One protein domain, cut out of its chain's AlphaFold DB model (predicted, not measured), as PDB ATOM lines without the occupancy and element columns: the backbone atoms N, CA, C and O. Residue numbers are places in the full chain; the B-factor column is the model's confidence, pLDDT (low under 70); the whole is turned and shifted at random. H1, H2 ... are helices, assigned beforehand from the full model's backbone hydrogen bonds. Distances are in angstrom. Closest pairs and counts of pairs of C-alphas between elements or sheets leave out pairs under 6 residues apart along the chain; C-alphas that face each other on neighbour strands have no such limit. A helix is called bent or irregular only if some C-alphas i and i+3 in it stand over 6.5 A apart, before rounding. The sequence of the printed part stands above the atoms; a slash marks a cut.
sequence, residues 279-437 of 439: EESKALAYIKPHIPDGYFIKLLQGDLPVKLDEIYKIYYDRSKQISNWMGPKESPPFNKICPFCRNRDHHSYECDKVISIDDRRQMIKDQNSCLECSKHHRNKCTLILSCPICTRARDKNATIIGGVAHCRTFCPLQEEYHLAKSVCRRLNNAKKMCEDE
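What this domain is: This is residues 279 to 437 of the 439 residues of an uncharacterized protein of Caenorhabditis nigoni (UniProt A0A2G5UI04). Two long helices, H3 and H6, run side by side in opposite ways as a stalk; at one end H1 packs on H6 and H2 on H3, and at the other a loose, loop-rich head holds short H4 and H5. The 159 printed residues have six named helices, H1 to H6 in chain order, and no named strand: class all helix, helix packing part aligned, part crossed. The whole is elongated, 58 by 35 by 29 A, and only just loose, close to compact, with a radius of gyration of the C-alphas of 18.5 A.

How they stand to each other: H1, residues 279 to 290, is irregular, with C-alphas 286 and 289 7.2 A apart. It touches residues 423 to 434 alone of H6, residues 412 to 435, at a shallow tilt of 8 degrees, opposite ways; the closest C-alphas, of Ala 283 and Ala 430, are 4.7 A apart. H2, residues 293 to 299, touches residues 307 to 311 alone of H3, residues 304 to 326, at a steep tilt of 51 degrees; the closest C-alphas, of Leu 299 and Lys 307, are 5.4 A apart. H3 is the hub, touching three helices. It touches H6 at a shallow tilt of 26 degrees, opposite ways, closest at the C-alphas of Ser 319 and Tyr 417, 5.1 A. With residues 322 to 326 alone it touches H5, residues 388 to 396, only just about perpendicular at 72 degrees, closest at the C-alphas of Met 326 and Ile 389, 5.3 A. H4, residues 357 to 366, touches no helix. Every O i to N i+4 pair is within hydrogen-bond range in H3, H4, H5 and H6, against 6 of 8 in H1 and 2 of 3 in H2.

Where its parts are: H1 begins at C-alpha 279 (41.424, -43.939, -25.022). H3 is 32.5 A long and H6 34.4 A, ending at C-alpha 435 (36.794, -41.399, -17.771).

The domain as a whole: The C-alphas farthest apart, of Lys 380 and Glu 437, are 60.1 A apart. The printed part has no cut. The links H3 to H4, H4 to H5 and H5 to H6 are long. The pLDDT is under 70 in 22 residues, among them 329 to 335 and 398 to 404.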
ATOM      1  N   GLU A 279      42.820 -44.295 -25.255       85.88
ATOM      2  CA  GLU A 279      41.424 -43.939 -25.022       85.88
ATOM      3  C   GLU A 279      41.161 -42.502 -25.468       85.88
ATOM      4  O   GLU A 279      40.202 -42.242 -26.194       85.88
ATOM      5  N   GLU A 280      42.069 -41.587 -25.124       87.81
ATOM      6  CA  GLU A 280      42.052 -40.193 -25.578       87.81
ATOM      7  C   GLU A 280      42.192 -40.122 -27.106       87.81
ATOM      8  O   GLU A 280      41.461 -39.392 -27.775       87.81
ATOM      9  N   SER A 281      43.059 -40.956 -27.685       88.75
ATOM     10  CA  SER A 281      43.226 -41.072 -29.138       88.75
ATOM     11  C   SER A 281      41.968 -41.621 -29.822       88.75
ATOM     12  O   SER A 281      41.542 -41.099 -30.855       88.75
ATOM     13  N   LYS A 282      41.321 -42.637 -29.230       90.94
ATOM     14  CA  LYS A 282      40.033 -43.175 -29.703       90.94
ATOM     15  C   LYS A 282      38.919 -42.130 -29.608       90.94
ATOM     16  O   LYS A 282      38.147 -41.984 -30.554       90.94
ATOM     17  N   ALA A 283      38.848 -41.385 -28.506       91.12
ATOM     18  CA  ALA A 283      37.877 -40.315 -28.300       91.12
ATOM     19  C   ALA A 283      38.058 -39.182 -29.327       91.12
ATOM     20  O   ALA A 283      37.080 -38.730 -29.928       91.12
ATOM     21  N   LEU A 284      39.306 -38.780 -29.596       90.75
ATOM     22  CA  LEU A 284      39.644 -37.795 -30.625       90.75
ATOM     23  C   LEU A 284      39.267 -38.282 -32.031       90.75
ATOM     24  O   LEU A 284      38.629 -37.547 -32.784       90.75
ATOM     25  N   ALA A 285      39.597 -39.526 -32.386       90.62
ATOM     26  CA  ALA A 285      39.214 -40.100 -33.677       90.62
ATOM     27  C   ALA A 285      37.685 -40.169 -33.848       90.62
ATOM     28  O   ALA A 285      37.169 -39.858 -34.921       90.62
ATOM     29  N   TYR A 286      36.962 -40.517 -32.780       91.94
ATOM     30  CA  TYR A 286      35.503 -40.591 -32.767       91.94
ATOM     31  C   TYR A 286      34.829 -39.221 -32.948       91.94
ATOM     32  O   TYR A 286      33.806 -39.132 -33.630       91.94
ATOM     33  N   ILE A 287      35.374 -38.148 -32.361       91.00
ATOM     34  CA  ILE A 287      34.755 -36.814 -32.420       91.00
ATOM     35  C   ILE A 287      35.143 -36.009 -33.665       91.00
ATOM     36  O   ILE A 287      34.338 -35.202 -34.132       91.00
ATOM     37  N   LYS A 288      36.337 -36.246 -34.229       90.81
ATOM     38  CA  LYS A 288      36.899 -35.495 -35.364       90.81
ATOM     39  C   LYS A 288      35.921 -35.234 -36.521       90.81
ATOM     40  O   LYS A 288      35.818 -34.083 -36.927       90.81
ATOM     41  N   PRO A 289      35.169 -36.220 -37.046       90.81
ATOM     42  CA  PRO A 289      34.278 -35.977 -38.185       90.81
ATOM     43  C   PRO A 289      33.015 -35.165 -37.841       90.81
ATOM     44  O   PRO A 289      32.172 -34.952 -38.709       90.81
ATOM     45  N   HIS A 290      32.831 -34.747 -36.585       87.62
ATOM     46  CA  HIS A 290      31.583 -34.152 -36.099       87.62
ATOM     47  C   HIS A 290      31.727 -32.743 -35.535       87.62
ATOM     48  O   HIS A 290      30.715 -32.141 -35.176       87.62
ATOM     49  N   ILE A 291      32.944 -32.213 -35.449       84.69
ATOM     50  CA  ILE A 291      33.194 -30.850 -34.982       84.69
ATOM     51  C   ILE A 291      34.091 -30.107 -35.981       84.69
ATOM     52  O   ILE A 291      34.930 -30.736 -36.619       84.69
ATOM     53  N   PRO A 292      33.938 -28.780 -36.125       85.00
ATOM     54  CA  PRO A 292      34.837 -27.970 -36.940       85.00
ATOM     55  C   PRO A 292      36.302 -28.093 -36.504       85.00
ATOM     56  O   PRO A 292      36.586 -28.176 -35.305       85.00
ATOM     57  N   ASP A 293      37.229 -27.985 -37.457       83.38
ATOM     58  CA  ASP A 293      38.674 -28.104 -37.212       83.38
ATOM     59  C   ASP A 293      39.173 -27.157 -36.112       83.38
ATOM     60  O   ASP A 293      39.976 -27.551 -35.273       83.38
ATOM     61  N   GLY A 294      38.640 -25.932 -36.036       85.06
ATOM     62  CA  GLY A 294      39.006 -24.981 -34.981       85.06
ATOM     63  C   GLY A 294      38.661 -25.463 -33.565       85.06
ATOM     64  O   GLY A 294      39.398 -25.189 -32.621       85.06
ATOM     65  N   TYR A 295      37.570 -26.214 -33.402       86.31
ATOM     66  CA  TYR A 295      37.230 -26.859 -32.131       86.31
ATOM     67  C   TYR A 295      38.058 -28.123 -31.906       86.31
ATOM     68  O   TYR A 295      38.473 -28.385 -30.781       86.31
ATOM     69  N   PHE A 296      38.354 -28.872 -32.969       86.56
ATOM     70  CA  PHE A 296      39.216 -30.046 -32.887       86.56
ATOM     71  C   PHE A 296      40.642 -29.688 -32.443       86.56
ATOM     72  O   PHE A 296      41.186 -30.337 -31.558       86.56
ATOM     73  N   ILE A 297      41.220 -28.604 -32.970       85.00
ATOM     74  CA  ILE A 297      42.539 -28.098 -32.559       85.00
ATOM     75  C   ILE A 297      42.549 -27.742 -31.067       85.00
ATOM     76  O   ILE A 297      43.506 -28.066 -30.370       85.00
ATOM     77  N   LYS A 298      41.466 -27.151 -30.540       87.00
ATOM     78  CA  LYS A 298      41.342 -26.854 -29.100       87.00
ATOM     79  C   LYS A 298      41.349 -28.110 -28.228       87.00
ATOM     80  O   LYS A 298      41.853 -28.045 -27.114       87.00
ATOM     81  N   LEU A 299      40.831 -29.242 -28.716       87.56
ATOM     82  CA  LEU A 299      40.897 -30.515 -27.984       87.56
ATOM     83  C   LEU A 299      42.329 -31.045 -27.849       87.56
ATOM     84  O   LEU A 299      42.615 -31.769 -26.901       87.56
ATOM     85  N   LEU A 300      43.223 -30.678 -28.771       86.19
ATOM     86  CA  LEU A 300      44.638 -31.055 -28.721       86.19
ATOM     87  C   LEU A 300      45.445 -30.185 -27.740       86.19
ATOM     88  O   LEU A 300      46.610 -30.473 -27.479       86.19
ATOM     89  N   GLN A 301      44.843 -29.120 -27.201       84.12
ATOM     90  CA  GLN A 301      45.499 -28.133 -26.350       84.12
ATOM     91  C   GLN A 301      45.044 -28.278 -24.892       84.12
ATOM     92  O   GLN A 301      44.089 -27.636 -24.451       84.12
ATOM     93  N   GLY A 302      45.762 -29.095 -24.118       79.38
ATOM     94  CA  GLY A 302      45.564 -29.228 -22.672       79.38
ATOM     95  C   GLY A 302      44.908 -30.544 -22.257       79.38
ATOM     96  O   GLY A 302      45.156 -31.589 -22.855       79.38
ATOM     97  N   ASP A 303      44.130 -30.513 -21.173       87.56
ATOM     98  CA  ASP A 303      43.480 -31.713 -20.645       87.56
ATOM     99  C   ASP A 303      42.205 -32.051 -21.431       87.56
ATOM    100  O   ASP A 303      41.237 -31.285 -21.422       87.56
ATOM    101  N   LEU A 304      42.207 -33.196 -22.122       88.62
ATOM    102  CA  LEU A 304      41.150 -33.568 -23.064       88.62
ATOM    103  C   LEU A 304      39.748 -33.598 -22.422       88.62
ATOM    104  O   LEU A 304      38.844 -33.012 -23.015       88.62
ATOM    105  N   PRO A 305      39.524 -34.189 -21.228       89.38
ATOM    106  CA  PRO A 305      38.214 -34.152 -20.574       89.38
ATOM    107  C   PRO A 305      37.713 -32.729 -20.305       89.38
ATOM    108  O   PRO A 305      36.547 -32.430 -20.563       89.38
ATOM    109  N   VAL A 306      38.600 -31.829 -19.867       89.06
ATOM    110  CA  VAL A 306      38.268 -30.413 -19.633       89.06
ATOM    111  C   VAL A 306      37.893 -29.730 -20.947       89.06
ATOM    112  O   VAL A 306      36.885 -29.028 -21.021       89.06
ATOM    113  N   LYS A 307      38.650 -29.974 -22.023       91.62
ATOM    114  CA  LYS A 307      38.356 -29.403 -23.346       91.62
ATOM    115  C   LYS A 307      37.080 -29.958 -23.970       91.62
ATOM    116  O   LYS A 307      36.336 -29.206 -24.600       91.62
ATOM    117  N   LEU A 308      36.779 -31.237 -23.757       91.81
ATOM    118  CA  LEU A 308      35.503 -31.831 -24.151       91.81
ATOM    119  C   LEU A 308      34.330 -31.143 -23.440       91.81
ATOM    120  O   LEU A 308      33.343 -30.825 -24.105       91.81
ATOM    121  N   ASP A 309      34.453 -30.842 -22.142       92.75
ATOM    122  CA  ASP A 309      33.433 -30.110 -21.375       92.75
ATOM    123  C   ASP A 309      33.259 -28.658 -21.840       92.75
ATOM    124  O   ASP A 309      32.128 -28.185 -21.992       92.75
ATOM    125  N   GLU A 310      34.357 -27.946 -22.111       93.19
ATOM    126  CA  GLU A 310      34.316 -26.580 -22.644       93.19
ATOM    127  C   GLU A 310      33.542 -26.525 -23.971       93.19
ATOM    128  O   GLU A 310      32.638 -25.704 -24.143       93.19
ATOM    129  N   ILE A 311      33.855 -27.429 -24.906       92.56
ATOM    130  CA  ILE A 311      33.187 -27.487 -26.214       92.56
ATOM    131  C   ILE A 311      31.744 -27.972 -26.062       92.56
ATOM    132  O   ILE A 311      30.843 -27.433 -26.710       92.56
ATOM    133  N   TYR A 312      31.495 -28.937 -25.174       95.00
ATOM    134  CA  TYR A 312      30.147 -29.400 -24.858       95.00
ATOM    135  C   TYR A 312      29.265 -28.240 -24.410       95.00
ATOM    136  O   TYR A 312      28.154 -28.094 -24.921       95.00
ATOM    137  N   LYS A 313      29.769 -27.388 -23.512       95.19
ATOM    138  CA  LYS A 313      29.040 -26.227 -23.000       95.19
ATOM    139  C   LYS A 313      28.647 -25.264 -24.120       95.19
ATOM    140  O   LYS A 313      27.503 -24.825 -24.148       95.19
ATOM    141  N   ILE A 314      29.533 -25.013 -25.087       93.31
ATOM    142  CA  ILE A 314      29.243 -24.147 -26.244       93.31
ATOM    143  C   ILE A 314      28.056 -24.686 -27.054       93.31
ATOM    144  O   ILE A 314      27.087 -23.964 -27.299       93.31
ATOM    145  N   TYR A 315      28.101 -25.963 -27.447       91.88
ATOM    146  CA  TYR A 315      27.011 -26.579 -28.210       91.88
ATOM    147  C   TYR A 315      25.727 -26.710 -27.385       91.88
ATOM    148  O   TYR A 315      24.631 -26.510 -27.912       91.88
ATOM    149  N   TYR A 316      25.850 -27.000 -26.091       94.75
ATOM    150  CA  TYR A 316      24.723 -27.110 -25.175       94.75
ATOM    151  C   TYR A 316      24.004 -25.766 -25.036       94.75
ATOM    152  O   TYR A 316      22.797 -25.696 -25.276       94.75
ATOM    153  N   ASP A 317      24.740 -24.692 -24.748       93.69
ATOM    154  CA  ASP A 317      24.199 -23.341 -24.617       93.69
ATOM    155  C   ASP A 317      23.555 -22.883 -25.926       93.69
ATOM    156  O   ASP A 317      22.436 -22.361 -25.915       93.69
ATOM    157  N   ARG A 318      24.192 -23.162 -27.071       91.31
ATOM    158  CA  ARG A 318      23.612 -22.859 -28.383       91.31
ATOM    159  C   ARG A 318      22.319 -23.635 -28.634       91.31
ATOM    160  O   ARG A 318      21.320 -23.047 -29.046       91.31
ATOM    161  N   SER A 319      22.291 -24.929 -28.323       92.25
ATOM    162  CA  SER A 319      21.078 -25.746 -28.458       92.25
ATOM    163  C   SER A 319      19.950 -25.259 -27.541       92.25
ATOM    164  O   SER A 319      18.788 -25.254 -27.942       92.25
ATOM    165  N   LYS A 320      20.282 -24.783 -26.334       92.69
ATOM    166  CA  LYS A 320      19.332 -24.216 -25.373       92.69
ATOM    167  C   LYS A 320      18.770 -22.886 -25.869       92.69
ATOM    168  O   LYS A 320      17.560 -22.683 -25.811       92.69
ATOM    169  N   GLN A 321      19.619 -22.012 -26.417       90.31
ATOM    170  CA  GLN A 321      19.187 -20.765 -27.057       90.31
ATOM    171  C   GLN A 321      18.189 -21.039 -28.183       90.31
ATOM    172  O   GLN A 321      17.101 -20.465 -28.184       90.31
ATOM    173  N   ILE A 322      18.512 -21.967 -29.088       89.25
ATOM    174  CA  ILE A 322      17.616 -22.299 -30.197       89.25
ATOM    175  C   ILE A 322      16.331 -22.959 -29.690       89.25
ATOM    176  O   ILE A 322      15.245 -22.599 -30.140       89.25
ATOM    177  N   SER A 323      16.418 -23.853 -28.701       89.69
ATOM    178  CA  SER A 323      15.240 -24.458 -28.066       89.69
ATOM    179  C   SER A 323      14.277 -23.396 -27.526       89.69
ATOM    180  O   SER A 323      13.065 -23.533 -27.675       89.69
ATOM    181  N   ASN A 324      14.798 -22.306 -26.958       89.50
ATOM    182  CA  ASN A 324      13.978 -21.194 -26.477       89.50
ATOM    183  C   ASN A 324      13.281 -20.434 -27.622       89.50
ATOM    184  O   ASN A 324      12.222 -19.842 -27.406       89.50
ATOM    185  N   TRP A 325      13.851 -20.432 -28.831       87.94
ATOM    186  CA  TRP A 325      13.227 -19.869 -30.038       87.94
ATOM    187  C   TRP A 325      12.266 -20.834 -30.726       87.94
ATOM    188  O   TRP A 325      11.382 -20.391 -31.455       87.94
ATOM    189  N   MET A 326      12.399 -22.142 -30.504       84.69
ATOM    190  CA  MET A 326      11.435 -23.135 -30.984       84.69
ATOM    191  C   MET A 326      10.099 -23.049 -30.238       84.69
ATOM    192  O   MET A 326       9.060 -23.375 -30.818       84.69
ATOM    193  N   GLY A 327      10.100 -22.477 -29.031       78.44
ATOM    194  CA  GLY A 327       8.907 -22.294 -28.207       78.44
ATOM    195  C   GLY A 327       8.493 -23.560 -27.461       78.44
ATOM    196  O   GLY A 327       9.231 -24.547 -27.477       78.44
ATOM    197  N   PRO A 328       7.328 -23.539 -26.791       73.06
ATOM    198  CA  PRO A 328       6.788 -24.738 -26.168       73.06
ATOM    199  C   PRO A 328       6.567 -25.812 -27.236       73.06
ATOM    200  O   PRO A 328       6.112 -25.511 -28.342       73.06
ATOM    201  N   LYS A 329       6.907 -27.060 -26.902       67.19
ATOM    202  CA  LYS A 329       6.503 -28.201 -27.721       67.19
ATOM    203  C   LYS A 329       4.985 -28.260 -27.702       67.19
ATOM    204  O   LYS A 329       4.388 -28.265 -26.628       67.19
ATOM    205  N   GLU A 330       4.384 -28.270 -28.879       64.31
ATOM    206  CA  GLU A 330       2.956 -28.525 -28.996       64.31
ATOM    207  C   GLU A 330       2.722 -29.981 -28.557       64.31
ATOM    208  O   GLU A 330       3.483 -30.879 -28.925       64.31
ATOM    209  N   SER A 331       1.754 -30.212 -27.672       56.50
ATOM    210  CA  SER A 331       1.482 -31.546 -27.130       56.50
ATOM    211  C   SER A 331       0.673 -32.380 -28.139       56.50
ATOM    212  O   SER A 331      -0.226 -31.827 -28.775       56.50
ATOM    213  N   PRO A 332       0.931 -33.698 -28.276       60.78
ATOM    214  CA  PRO A 332       0.120 -34.587 -29.111       60.78
ATOM    215  C   PRO A 332      -1.356 -34.654 -28.649       60.78
ATOM    216  O   PRO A 332      -1.638 -34.332 -27.491       60.78
ATOM    217  N   PRO A 333      -2.298 -35.122 -29.504       56.59
ATOM    218  CA  PRO A 333      -2.066 -35.926 -30.707       56.59
ATOM    219  C   PRO A 333      -2.057 -35.129 -32.017       56.59
ATOM    220  O   PRO A 333      -2.928 -34.303 -32.289       56.59
ATOM    221  N   PHE A 334      -1.107 -35.461 -32.891       64.94
ATOM    222  CA  PHE A 334      -1.083 -34.947 -34.254       64.94
ATOM    223  C   PHE A 334      -1.805 -35.920 -35.186       64.94
ATOM    224  O   PHE A 334      -1.391 -37.061 -35.372       64.94
ATOM    225  N   ASN A 335      -2.860 -35.450 -35.853       64.62
ATOM    226  CA  ASN A 335      -3.625 -36.250 -36.821       64.62
ATOM    227  C   ASN A 335      -2.838 -36.608 -38.103       64.62
ATOM    228  O   ASN A 335      -3.390 -37.219 -39.016       64.62
ATOM    229  N   LYS A 336      -1.559 -36.223 -38.215       77.19
ATOM    230  CA  LYS A 336      -0.733 -36.418 -39.412       77.19
ATOM    231  C   LYS A 336       0.508 -37.238 -39.094       77.19
ATOM    232  O   LYS A 336       1.238 -36.941 -38.157       77.19
ATOM    233  N   ILE A 337       0.757 -38.240 -39.932       85.19
ATOM    234  CA  ILE A 337       1.979 -39.042 -39.901       85.19
ATOM    235  C   ILE A 337       3.154 -38.167 -40.353       85.19
ATOM    236  O   ILE A 337       3.069 -37.489 -41.378       85.19
ATOM    237  N   CYS A 338       4.259 -38.196 -39.607       86.69
ATOM    238  CA  CYS A 338       5.495 -37.536 -40.000       86.69
ATOM    239  C   CYS A 338       6.014 -38.135 -41.327       86.69
ATOM    240  O   CYS A 338       6.274 -39.341 -41.381       86.69
ATOM    241  N   PRO A 339       6.221 -37.326 -42.386       85.62
ATOM    242  CA  PRO A 339       6.653 -37.812 -43.700       85.62
ATOM    243  C   PRO A 339       8.083 -38.369 -43.698       85.62
ATOM    244  O   PRO A 339       8.463 -39.071 -44.629       85.62
ATOM    245  N   PHE A 340       8.868 -38.078 -42.656       89.81
ATOM    246  CA  PHE A 340      10.271 -38.475 -42.550       89.81
ATOM    247  C   PHE A 340      10.458 -39.799 -41.810       89.81
ATOM    248  O   PHE A 340      11.223 -40.654 -42.243       89.81
ATOM    249  N   CYS A 341       9.750 -40.000 -40.697       89.50
ATOM    250  CA  CYS A 341       9.950 -41.175 -39.846       89.50
ATOM    251  C   CYS A 341       8.719 -42.073 -39.695       89.50
ATOM    252  O   CYS A 341       8.821 -43.095 -39.021       89.50
ATOM    253  N   ARG A 342       7.574 -41.671 -40.263       88.25
ATOM    254  CA  ARG A 342       6.274 -42.357 -40.190       88.25
ATOM    255  C   ARG A 342       5.638 -42.475 -38.791       88.25
ATOM    256  O   ARG A 342       4.647 -43.183 -38.640       88.25
ATOM    257  N   ASN A 343       6.133 -41.736 -37.794       87.19
ATOM    258  CA  ASN A 343       5.537 -41.685 -36.447       87.19
ATOM    259  C   ASN A 343       4.455 -40.593 -36.359       87.19
ATOM    260  O   ASN A 343       4.442 -39.671 -37.176       87.19
ATOM    261  N   ARG A 344       3.568 -40.678 -35.359       86.75
ATOM    262  CA  ARG A 344       2.493 -39.692 -35.100       86.75
ATOM    263  C   ARG A 344       2.737 -38.813 -33.865       86.75
ATOM    264  O   ARG A 344       1.926 -37.945 -33.560       86.75
ATOM    265  N   ASP A 345       3.865 -39.008 -33.189       84.88
ATOM    266  CA  ASP A 345       4.137 -38.392 -31.881       84.88
ATOM    267  C   ASP A 345       4.791 -37.005 -31.978       84.88
ATOM    268  O   ASP A 345       5.084 -36.383 -30.962       84.88
ATOM    269  N   HIS A 346       5.071 -36.530 -33.194       83.19
ATOM    270  CA  HIS A 346       5.702 -35.236 -33.448       83.19
ATOM    271  C   HIS A 346       5.306 -34.679 -34.816       83.19
ATOM    272  O   HIS A 346       4.932 -35.418 -35.733       83.19
ATOM    273  N   HIS A 347       5.453 -33.368 -34.981       82.12
ATOM    274  CA  HIS A 347       5.305 -32.733 -36.285       82.12
ATOM    275  C   HIS A 347       6.505 -32.988 -37.200       82.12
ATOM    276  O   HIS A 347       7.632 -33.106 -36.736       82.12
ATOM    277  N   SER A 348       6.292 -32.952 -38.521       83.81
ATOM    278  CA  SER A 348       7.354 -33.123 -39.530       83.81
ATOM    279  C   SER A 348       8.578 -32.248 -39.267       83.81
ATOM    280  O   SER A 348       9.708 -32.717 -39.377       83.81
ATOM    281  N   TYR A 349       8.365 -30.991 -38.874       81.44
ATOM    282  CA  TYR A 349       9.462 -30.086 -38.579       81.44
ATOM    283  C   TYR A 349      10.294 -30.572 -37.384       81.44
ATOM    284  O   TYR A 349      11.511 -30.496 -37.458       81.44
ATOM    285  N   GLU A 350       9.689 -31.167 -36.352       82.69
ATOM    286  CA  GLU A 350      10.330 -31.678 -35.121       82.69
ATOM    287  C   GLU A 350      11.033 -33.031 -35.275       82.69
ATOM    288  O   GLU A 350      11.583 -33.540 -34.298       82.69
ATOM    289  N   CYS A 351      11.017 -33.624 -36.470       85.44
ATOM    290  CA  CYS A 351      11.589 -34.947 -36.681       85.44
ATOM    291  C   CYS A 351      13.101 -34.960 -36.428       85.44
ATOM    292  O   CYS A 351      13.867 -34.294 -37.122       85.44
ATOM    293  N   ASP A 352      13.541 -35.763 -35.465       83.81
ATOM    294  CA  ASP A 352      14.950 -35.907 -35.099       83.81
ATOM    295  C   ASP A 352      15.674 -37.023 -35.867       83.81
ATOM    296  O   ASP A 352      16.902 -37.094 -35.815       83.81
ATOM    297  N   LYS A 353      14.936 -37.869 -36.605       85.88
ATOM    298  CA  LYS A 353      15.521 -38.902 -37.475       85.88
ATOM    299  C   LYS A 353      16.177 -38.320 -38.723       85.88
ATOM    300  O   LYS A 353      17.184 -38.853 -39.171       85.88
ATOM    301  N   VAL A 354      15.606 -37.252 -39.282       84.75
ATOM    302  CA  VAL A 354      16.110 -36.600 -40.498       84.75
ATOM    303  C   VAL A 354      16.425 -35.156 -40.154       84.75
ATOM    304  O   VAL A 354      15.527 -34.326 -40.001       84.75
ATOM    305  N   ILE A 355      17.713 -34.890 -39.955       83.00
ATOM    306  CA  ILE A 355      18.207 -33.611 -39.440       83.00
ATOM    307  C   ILE A 355      18.516 -32.650 -40.584       83.00
ATOM    308  O   ILE A 355      18.163 -31.476 -40.481       83.00
ATOM    309  N   SER A 356      19.133 -33.147 -41.661       87.88
ATOM    310  CA  SER A 356      19.593 -32.289 -42.747       87.88
ATOM    311  C   SER A 356      18.434 -31.709 -43.554       87.88
ATOM    312  O   SER A 356      17.487 -32.422 -43.899       87.88
ATOM    313  N   ILE A 357      18.517 -30.421 -43.892       88.62
ATOM    314  CA  ILE A 357      17.556 -29.782 -44.800       88.62
ATOM    315  C   ILE A 357      17.596 -30.436 -46.181       88.62
ATOM    316  O   ILE A 357      16.536 -30.617 -46.786       88.62
ATOM    317  N   ASP A 358      18.777 -30.821 -46.661       87.44
ATOM    318  CA  ASP A 358      18.935 -31.443 -47.975       87.44
ATOM    319  C   ASP A 358      18.286 -32.829 -48.012       87.44
ATOM    320  O   ASP A 358      17.491 -33.106 -48.913       87.44
ATOM    321  N   ASP A 359      18.489 -33.643 -46.969       88.88
ATOM    322  CA  ASP A 359      17.802 -34.933 -46.825       88.88
ATOM    323  C   ASP A 359      16.282 -34.746 -46.770       88.88
ATOM    324  O   ASP A 359      15.528 -35.430 -47.466       88.88
ATOM    325  N   ARG A 360      15.801 -33.770 -45.984       89.19
ATOM    326  CA  ARG A 360      14.366 -33.456 -45.904       89.19
ATOM    327  C   ARG A 360      13.810 -33.048 -47.265       89.19
ATOM    328  O   ARG A 360      12.721 -33.489 -47.627       89.19
ATOM    329  N   ARG A 361      14.523 -32.211 -48.023       88.50
ATOM    330  CA  ARG A 361      14.115 -31.786 -49.370       88.50
ATOM    331  C   ARG A 361      14.056 -32.966 -50.324       88.50
ATOM    332  O   ARG A 361      13.062 -33.093 -51.035       88.50
ATOM    333  N   GLN A 362      15.064 -33.833 -50.305       89.50
ATOM    334  CA  GLN A 362      15.092 -35.024 -51.144       89.50
ATOM    335  C   GLN A 362      13.906 -35.945 -50.828       89.50
ATOM    336  O   GLN A 362      13.150 -36.294 -51.730       89.50
ATOM    337  N   MET A 363      13.632 -36.218 -49.550       90.56
ATOM    338  CA  MET A 363      12.493 -37.055 -49.149       90.56
ATOM    339  C   MET A 363      11.130 -36.454 -49.522       90.56
ATOM    340  O   MET A 363      10.222 -37.182 -49.917       90.56
ATOM    341  N   ILE A 364      10.958 -35.133 -49.402       88.19
ATOM    342  CA  ILE A 364       9.721 -34.443 -49.813       88.19
ATOM    343  C   ILE A 364       9.564 -34.467 -51.340       88.19
ATOM    344  O   ILE A 364       8.448 -34.646 -51.835       88.19
ATOM    345  N   LYS A 365      10.670 -34.334 -52.083       86.19
ATOM    346  CA  LYS A 365      10.701 -34.457 -53.546       86.19
ATOM    347  C   LYS A 365      10.267 -35.851 -53.991       86.19
ATOM    348  O   LYS A 365       9.409 -35.958 -54.859       86.19
ATOM    349  N   ASP A 366      10.790 -36.895 -53.350       87.81
ATOM    350  CA  ASP A 366      10.454 -38.295 -53.650       87.81
ATOM    351  C   ASP A 366       8.971 -38.608 -53.383       87.81
ATOM    352  O   ASP A 366       8.380 -39.489 -54.005       87.81
ATOM    353  N   GLN A 367       8.339 -37.847 -52.487       85.62
ATOM    354  CA  GLN A 367       6.910 -37.929 -52.181       85.62
ATOM    355  C   GLN A 367       6.037 -37.058 -53.100       85.62
ATOM    356  O   GLN A 367       4.843 -36.925 -52.844       85.62
ATOM    357  N   ASN A 368       6.597 -36.431 -54.143       84.44
ATOM    358  CA  ASN A 368       5.894 -35.484 -55.020       84.44
ATOM    359  C   ASN A 368       5.166 -34.363 -54.248       84.44
ATOM    360  O   ASN A 368       4.094 -33.890 -54.636       84.44
ATOM    361  N   SER A 369       5.751 -33.942 -53.127       85.62
ATOM    362  CA  SER A 369       5.251 -32.850 -52.297       85.62
ATOM    363  C   SER A 369       5.968 -31.542 -52.622       85.62
ATOM    364  O   SER A 369       7.086 -31.515 -53.132       85.62
ATOM    365  N   CYS A 370       5.325 -30.419 -52.314       83.38
ATOM    366  CA  CYS A 370       5.895 -29.102 -52.551       83.38
ATOM    367  C   CYS A 370       7.124 -28.847 -51.672       83.38
ATOM    368  O   CYS A 370       7.035 -28.935 -50.449       83.38
ATOM    369  N   LEU A 371       8.240 -28.442 -52.279       82.44
ATOM    370  CA  LEU A 371       9.479 -28.102 -51.569       82.44
ATOM    371  C   LEU A 371       9.413 -26.775 -50.804       82.44
ATOM    372  O   LEU A 371      10.240 -26.538 -49.933       82.44
ATOM    373  N   GLU A 372       8.411 -25.943 -51.082       81.19
ATOM    374  CA  GLU A 372       8.190 -24.699 -50.345       81.19
ATOM    375  C   GLU A 372       7.423 -24.971 -49.053       81.19
ATOM    376  O   GLU A 372       7.880 -24.631 -47.967       81.19
ATOM    377  N   CYS A 373       6.257 -25.624 -49.136       80.62
ATOM    378  CA  CYS A 373       5.358 -25.778 -47.989       80.62
ATOM    379  C   CYS A 373       5.279 -27.197 -47.408       80.62
ATOM    380  O   CYS A 373       4.570 -27.403 -46.421       80.62
ATOM    381  N   SER A 374       5.978 -28.177 -47.988       78.62
ATOM    382  CA  SER A 374       5.928 -29.609 -47.635       78.62
ATOM    383  C   SER A 374       4.536 -30.263 -47.746       78.62
ATOM    384  O   SER A 374       4.297 -31.319 -47.167       78.62
ATOM    385  N   LYS A 375       3.597 -29.649 -48.484       80.62
ATOM    386  CA  LYS A 375       2.237 -30.177 -48.724       80.62
ATOM    387  C   LYS A 375       2.080 -30.676 -50.162       80.62
ATOM    388  O   LYS A 375       2.775 -30.220 -51.065       80.62
ATOM    389  N   HIS A 376       1.112 -31.561 -50.384       80.88
ATOM    390  CA  HIS A 376       0.740 -32.013 -51.724       80.88
ATOM    391  C   HIS A 376      -0.135 -30.958 -52.411       80.88
ATOM    392  O   HIS A 376      -1.246 -30.685 -51.957       80.88
ATOM    393  N   HIS A 377       0.354 -30.360 -53.499       79.50
ATOM    394  CA  HIS A 377      -0.438 -29.497 -54.378       79.50
ATOM    395  C   HIS A 377       0.179 -29.437 -55.784       79.50
ATOM    396  O   HIS A 377       1.386 -29.594 -55.953       79.50
ATOM    397  N   ARG A 378      -0.633 -29.155 -56.809       65.31
ATOM    398  CA  ARG A 378      -0.198 -29.125 -58.219       65.31
ATOM    399  C   ARG A 378       0.527 -27.817 -58.575       65.31
ATOM    400  O   ARG A 378      -0.062 -26.933 -59.187       65.31
ATOM    401  N   ASN A 379       1.789 -27.685 -58.158       58.69
ATOM    402  CA  ASN A 379       2.768 -26.657 -58.579       58.69
ATOM    403  C   ASN A 379       2.416 -25.166 -58.375       58.69
ATOM    404  O   ASN A 379       3.242 -24.311 -58.674       58.69
ATOM    405  N   LYS A 380       1.255 -24.824 -57.807       66.25
ATOM    406  CA  LYS A 380       0.910 -23.454 -57.391       66.25
ATOM    407  C   LYS A 380       1.033 -23.319 -55.871       66.25
ATOM    408  O   LYS A 380       0.041 -23.448 -55.159       66.25
ATOM    409  N   CYS A 381       2.252 -23.105 -55.367       76.00
ATOM    410  CA  CYS A 381       2.442 -22.715 -53.966       76.00
ATOM    411  C   CYS A 381       2.271 -21.197 -53.847       76.00
ATOM    412  O   CYS A 381       3.109 -20.452 -54.342       76.00
ATOM    413  N   THR A 382       1.210 -20.735 -53.193       67.56
ATOM    414  CA  THR A 382       1.000 -19.309 -52.869       67.56
ATOM    415  C   THR A 382       1.294 -19.002 -51.401       67.56
ATOM    416  O   THR A 382       0.973 -17.923 -50.909       67.56
ATOM    417  N   LEU A 383       1.862 -19.965 -50.668       69.62
ATOM    418  CA  LEU A 383       2.065 -19.826 -49.235       69.62
ATOM    419  C   LEU A 383       3.187 -18.821 -48.969       69.62
ATOM    420  O   LEU A 383       4.347 -19.092 -49.269       69.62
ATOM    421  N   ILE A 384       2.843 -17.684 -48.368       62.97
ATOM    422  CA  ILE A 384       3.827 -16.763 -47.803       62.97
ATOM    423  C   ILE A 384       4.413 -17.443 -46.567       62.97
ATOM    424  O   ILE A 384       3.727 -17.672 -45.569       62.97
ATOM    425  N   LEU A 385       5.678 -17.840 -46.662       69.88
ATOM    426  CA  LEU A 385       6.354 -18.586 -45.612       69.88
ATOM    427  C   LEU A 385       7.005 -17.623 -44.619       69.88
ATOM    428  O   LEU A 385       8.001 -16.977 -44.921       69.88
ATOM    429  N   SER A 386       6.454 -17.579 -43.410       73.25
ATOM    430  CA  SER A 386       7.065 -16.941 -42.245       73.25
ATOM    431  C   SER A 386       7.470 -18.034 -41.264       73.25
ATOM    432  O   SER A 386       6.625 -18.797 -40.791       73.25
ATOM    433  N   CYS A 387       8.769 -18.154 -40.983       81.88
ATOM    434  CA  CYS A 387       9.252 -19.123 -40.009       81.88
ATOM    435  C   CYS A 387       9.219 -18.515 -38.597       81.88
ATOM    436  O   CYS A 387      10.064 -17.673 -38.284       81.88
ATOM    437  N   PRO A 388       8.326 -18.976 -37.697       82.31
ATOM    438  CA  PRO A 388       8.184 -18.397 -36.359       82.31
ATOM    439  C   PRO A 388       9.424 -18.603 -35.477       82.31
ATOM    440  O   PRO A 388       9.626 -17.871 -34.509       82.31
ATOM    441  N   ILE A 389      10.266 -19.595 -35.790       85.94
ATOM    442  CA  ILE A 389      11.543 -19.816 -35.100       85.94
ATOM    443  C   ILE A 389      12.509 -18.681 -35.452       85.94
ATOM    444  O   ILE A 389      13.042 -18.033 -34.555       85.94
ATOM    445  N   CYS A 390      12.687 -18.397 -36.745       84.19
ATOM    446  CA  CYS A 390      13.574 -17.334 -37.213       84.19
ATOM    447  C   CYS A 390      13.064 -15.937 -36.852       84.19
ATOM    448  O   CYS A 390      13.880 -15.077 -36.538       84.19
ATOM    449  N   THR A 391      11.745 -15.721 -36.830       85.19
ATOM    450  CA  THR A 391      11.157 -14.470 -36.328       85.19
ATOM    451  C   THR A 391      11.526 -14.255 -34.861       85.19
ATOM    452  O   THR A 391      12.189 -13.276 -34.539       85.19
ATOM    453  N   ARG A 392      11.249 -15.231 -33.983       86.06
ATOM    454  CA  ARG A 392      11.609 -15.133 -32.556       86.06
ATOM    455  C   ARG A 392      13.114 -15.012 -32.316       86.06
ATOM    456  O   ARG A 392      13.527 -14.355 -31.363       86.06
ATOM    457  N   ALA A 393      13.929 -15.661 -33.146       85.12
ATOM    458  CA  ALA A 393      15.382 -15.561 -33.071       85.12
ATOM    459  C   ALA A 393      15.867 -14.145 -33.410       85.12
ATOM    460  O   ALA A 393      16.686 -13.606 -32.671       85.12
ATOM    461  N   ARG A 394      15.316 -13.524 -34.462       83.31
ATOM    462  CA  ARG A 394      15.590 -12.128 -34.839       83.31
ATOM    463  C   ARG A 394      15.183 -11.155 -33.737       83.31
ATOM    464  O   ARG A 394      15.977 -10.293 -33.376       83.31
ATOM    465  N   ASP A 395      13.985 -11.327 -33.184       84.19
ATOM    466  CA  ASP A 395      13.448 -10.437 -32.148       84.19
ATOM    467  C   ASP A 395      14.311 -10.460 -30.878       84.19
ATOM    468  O   ASP A 395      14.503  -9.438 -30.226       84.19
ATOM    469  N   LYS A 396      14.864 -11.630 -30.530       81.62
ATOM    470  CA  LYS A 396      15.738 -11.798 -29.358       81.62
ATOM    471  C   LYS A 396      17.216 -11.537 -29.641       81.62
ATOM    472  O   LYS A 396      17.983 -11.363 -28.698       81.62
ATOM    473  N   ASN A 397      17.639 -11.569 -30.901       72.69
ATOM    474  CA  ASN A 397      19.023 -11.370 -31.299       72.69
ATOM    475  C   ASN A 397      19.090 -10.763 -32.709       72.69
ATOM    476  O   ASN A 397      19.078 -11.478 -33.712       72.69
ATOM    477  N   ALA A 398      19.235  -9.436 -32.761       58.50
ATOM    478  CA  ALA A 398      19.234  -8.635 -33.988       58.50
ATOM    479  C   ALA A 398      20.332  -9.007 -35.006       58.50
ATOM    480  O   ALA A 398      20.258  -8.591 -36.160       58.50
ATOM    481  N   THR A 399      21.342  -9.786 -34.601       59.44
ATOM    482  CA  THR A 399      22.407 -10.280 -35.495       59.44
ATOM    483  C   THR A 399      21.997 -11.516 -36.298       59.44
ATOM    484  O   THR A 399      22.636 -11.847 -37.295       59.44
ATOM    485  N   ILE A 400      20.924 -12.201 -35.893       63.34
ATOM    486  CA  ILE A 400      20.385 -13.340 -36.632       63.34
ATOM    487  C   ILE A 400      19.591 -12.792 -37.813       63.34
ATOM    488  O   ILE A 400      18.668 -11.998 -37.629       63.34
ATOM    489  N   ILE A 401      19.931 -13.244 -39.023       55.06
ATOM    490  CA  ILE A 401      19.194 -12.912 -40.246       55.06
ATOM    491  C   ILE A 401      17.767 -13.458 -40.108       55.06
ATOM    492  O   ILE A 401      17.483 -14.623 -40.390       55.06
ATOM    493  N   GLY A 402      16.853 -12.622 -39.627       53.19
ATOM    494  CA  GLY A 402      15.434 -12.926 -39.623       53.19
ATOM    495  C   GLY A 402      14.806 -12.609 -40.970       53.19
ATOM    496  O   GLY A 402      15.172 -11.632 -41.616       53.19
ATOM    497  N   GLY A 403      13.820 -13.411 -41.368       51.41
ATOM    498  CA  GLY A 403      12.992 -13.114 -42.539       51.41
ATOM    499  C   GLY A 403      13.370 -13.831 -43.834       51.41
ATOM    500  O   GLY A 403      12.800 -13.506 -44.868       51.41
ATOM    501  N   VAL A 404      14.258 -14.833 -43.817       62.38
ATOM    502  CA  VAL A 404      14.344 -15.754 -44.965       62.38
ATOM    503  C   VAL A 404      13.023 -16.519 -45.033       62.38
ATOM    504  O   VAL A 404      12.696 -17.249 -44.097       62.38
ATOM    505  N   ALA A 405      12.253 -16.347 -46.106       73.38
ATOM    506  CA  ALA A 405      11.005 -17.073 -46.291       73.38
ATOM    507  C   ALA A 405      11.300 -18.570 -46.475       73.38
ATOM    508  O   ALA A 405      11.894 -18.979 -47.468       73.38
ATOM    509  N   HIS A 406      10.929 -19.386 -45.489       81.06
ATOM    510  CA  HIS A 406      11.040 -20.843 -45.547       81.06
ATOM    511  C   HIS A 406      10.000 -21.498 -44.639       81.06
ATOM    512  O   HIS A 406       9.549 -20.924 -43.644       81.06
ATOM    513  N   CYS A 407       9.610 -22.725 -44.969       83.38
ATOM    514  CA  CYS A 407       8.737 -23.515 -44.114       83.38
ATOM    515  C   CYS A 407       9.483 -23.951 -42.856       83.38
ATOM    516  O   CYS A 407      10.665 -24.279 -42.916       83.38
ATOM    517  N   ARG A 408       8.769 -24.047 -41.726       83.88
ATOM    518  CA  ARG A 408       9.297 -24.569 -40.452       83.88
ATOM    519  C   ARG A 408      10.012 -25.919 -40.631       83.88
ATOM    520  O   ARG A 408      11.011 -26.164 -39.975       83.88
ATOM    521  N   THR A 409       9.549 -26.752 -41.569       85.12
ATOM    522  CA  THR A 409      10.173 -28.036 -41.938       85.12
ATOM    523  C   THR A 409      11.612 -27.895 -42.452       85.12
ATOM    524  O   THR A 409      12.417 -28.796 -42.234       85.12
ATOM    525  N   PHE A 410      11.946 -26.776 -43.092       86.56
ATOM    526  CA  PHE A 410      13.251 -26.490 -43.696       86.56
ATOM    527  C   PHE A 410      13.967 -25.343 -42.970       86.56
ATOM    528  O   PHE A 410      14.625 -24.522 -43.601       86.56
ATOM    529  N   CYS A 411      13.781 -25.229 -41.652       86.38
ATOM    530  CA  CYS A 411      14.378 -24.156 -40.865       86.38
ATOM    531  C   CYS A 411      15.862 -24.421 -40.556       86.38
ATOM    532  O   CYS A 411      16.148 -25.390 -39.848       86.38
ATOM    533  N   PRO A 412      16.801 -23.545 -40.976       87.62
ATOM    534  CA  PRO A 412      18.231 -23.711 -40.689       87.62
ATOM    535  C   PRO A 412      18.553 -23.725 -39.196       87.62
ATOM    536  O   PRO A 412      19.371 -24.516 -38.744       87.62
ATOM    537  N   LEU A 413      17.855 -22.910 -38.395       87.81
ATOM    538  CA  LEU A 413      18.026 -22.927 -36.937       87.81
ATOM    539  C   LEU A 413      17.602 -24.274 -36.344       87.81
ATOM    540  O   LEU A 413      18.176 -24.733 -35.363       87.81
ATOM    541  N   GLN A 414      16.606 -24.933 -36.933       87.31
ATOM    542  CA  GLN A 414      16.176 -26.236 -36.456       87.31
ATOM    543  C   GLN A 414      17.178 -27.343 -36.812       87.31
ATOM    544  O   GLN A 414      17.481 -28.179 -35.962       87.31
ATOM    545  N   GLU A 415      17.724 -27.331 -38.028       89.19
ATOM    546  CA  GLU A 415      18.848 -28.196 -38.405       89.19
ATOM    547  C   GLU A 415      20.036 -27.979 -37.454       89.19
ATOM    548  O   GLU A 415      20.526 -28.937 -36.854       89.19
ATOM    549  N   GLU A 416      20.409 -26.718 -37.205       89.69
ATOM    550  CA  GLU A 416      21.461 -26.339 -36.258       89.69
ATOM    551  C   GLU A 416      21.191 -26.889 -34.846       89.69
ATOM    552  O   GLU A 416      22.087 -27.456 -34.220       89.69
ATOM    553  N   TYR A 417      19.955 -26.796 -34.346       90.62
ATOM    554  CA  TYR A 417      19.564 -27.350 -33.046       90.62
ATOM    555  C   TYR A 417      19.798 -28.862 -32.957       90.62
ATOM    556  O   TYR A 417      20.386 -29.357 -31.987       90.62
ATOM    557  N   HIS A 418      19.334 -29.614 -33.954       88.62
ATOM    558  CA  HIS A 418      19.469 -31.066 -33.958       88.62
ATOM    559  C   HIS A 418      20.932 -31.499 -34.157       88.62
ATOM    560  O   HIS A 418      21.377 -32.448 -33.499       88.62
ATOM    561  N   LEU A 419      21.700 -30.774 -34.980       89.31
ATOM    562  CA  LEU A 419      23.146 -30.955 -35.118       89.31
ATOM    563  C   LEU A 419      23.862 -30.701 -33.790       89.31
ATOM    564  O   LEU A 419      24.601 -31.570 -33.329       89.31
ATOM    565  N   ALA A 420      23.578 -29.585 -33.115       90.94
ATOM    566  CA  ALA A 420      24.171 -29.260 -31.820       90.94
ATOM    567  C   ALA A 420      23.888 -30.349 -30.774       90.94
ATOM    568  O   ALA A 420      24.805 -30.810 -30.095       90.94
ATOM    569  N   LYS A 421      22.652 -30.864 -30.702       92.06
ATOM    570  CA  LYS A 421      22.317 -31.998 -29.821       92.06
ATOM    571  C   LYS A 421      23.043 -33.289 -30.191       92.06
ATOM    572  O   LYS A 421      23.390 -34.073 -29.307       92.06
ATOM    573  N   SER A 422      23.233 -33.550 -31.483       90.94
ATOM    574  CA  SER A 422      24.018 -34.691 -31.960       90.94
ATOM    575  C   SER A 422      25.470 -34.581 -31.491       90.94
ATOM    576  O   SER A 422      25.992 -35.524 -30.893       90.94
ATOM    577  N   VAL A 423      26.081 -33.405 -31.653       92.69
ATOM    578  CA  VAL A 423      27.447 -33.118 -31.199       92.69
ATOM    579  C   VAL A 423      27.566 -33.241 -29.679       92.69
ATOM    580  O   VAL A 423      28.446 -33.956 -29.210       92.69
ATOM    581  N   CYS A 424      26.642 -32.666 -28.899       94.69
ATOM    582  CA  CYS A 424      26.617 -32.815 -27.439       94.69
ATOM    583  C   CYS A 424      26.617 -34.287 -26.993       94.69
ATOM    584  O   CYS A 424      27.372 -34.659 -26.096       94.69
ATOM    585  N   ARG A 425      25.808 -35.149 -27.630       94.00
ATOM    586  CA  ARG A 425      25.800 -36.594 -27.329       94.00
ATOM    587  C   ARG A 425      27.153 -37.242 -27.617       94.00
ATOM    588  O   ARG A 425      27.620 -38.055 -26.824       94.00
ATOM    589  N   ARG A 426      27.792 -36.877 -28.730       94.38
ATOM    590  CA  ARG A 426      29.104 -37.417 -29.112       94.38
ATOM    591  C   ARG A 426      30.215 -36.946 -28.181       94.38
ATOM    592  O   ARG A 426      31.027 -37.772 -27.788       94.38
ATOM    593  N   LEU A 427      30.209 -35.676 -27.782       93.50
ATOM    594  CA  LEU A 427      31.152 -35.125 -26.806       93.50
ATOM    595  C   LEU A 427      31.020 -35.824 -25.450       93.50
ATOM    596  O   LEU A 427      32.024 -36.248 -24.889       93.50
ATOM    597  N   ASN A 428      29.792 -36.051 -24.972       94.38
ATOM    598  CA  ASN A 428      29.559 -36.816 -23.744       94.38
ATOM    599  C   ASN A 428      30.063 -38.262 -23.845       94.38
ATOM    600  O   ASN A 428      30.641 -38.774 -22.893       94.38
ATOM    601  N   ASN A 429      29.864 -38.928 -24.986       94.38
ATOM    602  CA  ASN A 429      30.395 -40.278 -25.191       94.38
ATOM    603  C   ASN A 429      31.929 -40.279 -25.222       94.38
ATOM    604  O   ASN A 429      32.539 -41.107 -24.559       94.38
ATOM    605  N   ALA A 430      32.546 -39.331 -25.932       92.88
ATOM    606  CA  ALA A 430      33.999 -39.170 -25.973       92.88
ATOM    607  C   ALA A 430      34.581 -38.905 -24.575       92.88
ATOM    608  O   ALA A 430      35.622 -39.453 -24.223       92.88
ATOM    609  N   LYS A 431      33.877 -38.120 -23.753       92.50
ATOM    610  CA  LYS A 431      34.251 -37.875 -22.359       92.50
ATOM    611  C   LYS A 431      34.208 -39.156 -21.530       92.50
ATOM    612  O   LYS A 431      35.198 -39.471 -20.884       92.50
ATOM    613  N   LYS A 432      33.122 -39.935 -21.616       92.25
ATOM    614  CA  LYS A 432      33.017 -41.239 -20.933       92.25
ATOM    615  C   LYS A 432      34.154 -42.183 -21.317       92.25
ATOM    616  O   LYS A 432      34.783 -42.749 -20.436       92.25
ATOM    617  N   MET A 433      34.504 -42.244 -22.606       91.56
ATOM    618  CA  MET A 433      35.652 -43.032 -23.078       91.56
ATOM    619  C   MET A 433      36.970 -42.638 -22.389       91.56
ATOM    620  O   MET A 433      37.822 -43.494 -22.201       91.56
ATOM    621  N   CYS A 434      37.140 -41.367 -22.010       87.00
ATOM    622  CA  CYS A 434      38.325 -40.882 -21.296       87.00
ATOM    623  C   CYS A 434      38.253 -41.091 -19.769       87.00
ATOM    624  O   CYS A 434      39.280 -41.020 -19.092       87.00
ATOM    625  N   GLU A 435      37.051 -41.274 -19.212       84.50
ATOM    626  CA  GLU A 435      36.794 -41.399 -17.771       84.50
ATOM    627  C   GLU A 435      36.705 -42.854 -17.298       84.50
ATOM    628  O   GLU A 435      37.103 -43.135 -16.167       84.50
ATOM    629  N   ASP A 436      36.242 -43.773 -18.151       74.56
ATOM    630  CA  ASP A 436      36.065 -45.199 -17.836       74.56
ATOM    631  C   ASP A 436      37.392 -45.926 -17.518       74.56
ATOM    632  O   ASP A 436      37.374 -47.035 -17.003       74.56
ATOM    633  N   GLU A 437      38.541 -45.283 -17.752       57.78
ATOM    634  CA  GLU A 437      39.888 -45.777 -17.418       57.78
ATOM    635  C   GLU A 437      40.347 -45.399 -15.989       57.78
ATOM    636  O   GLU A 437      41.393 -45.845 -15.524       57.78
TER     637      GLU A 437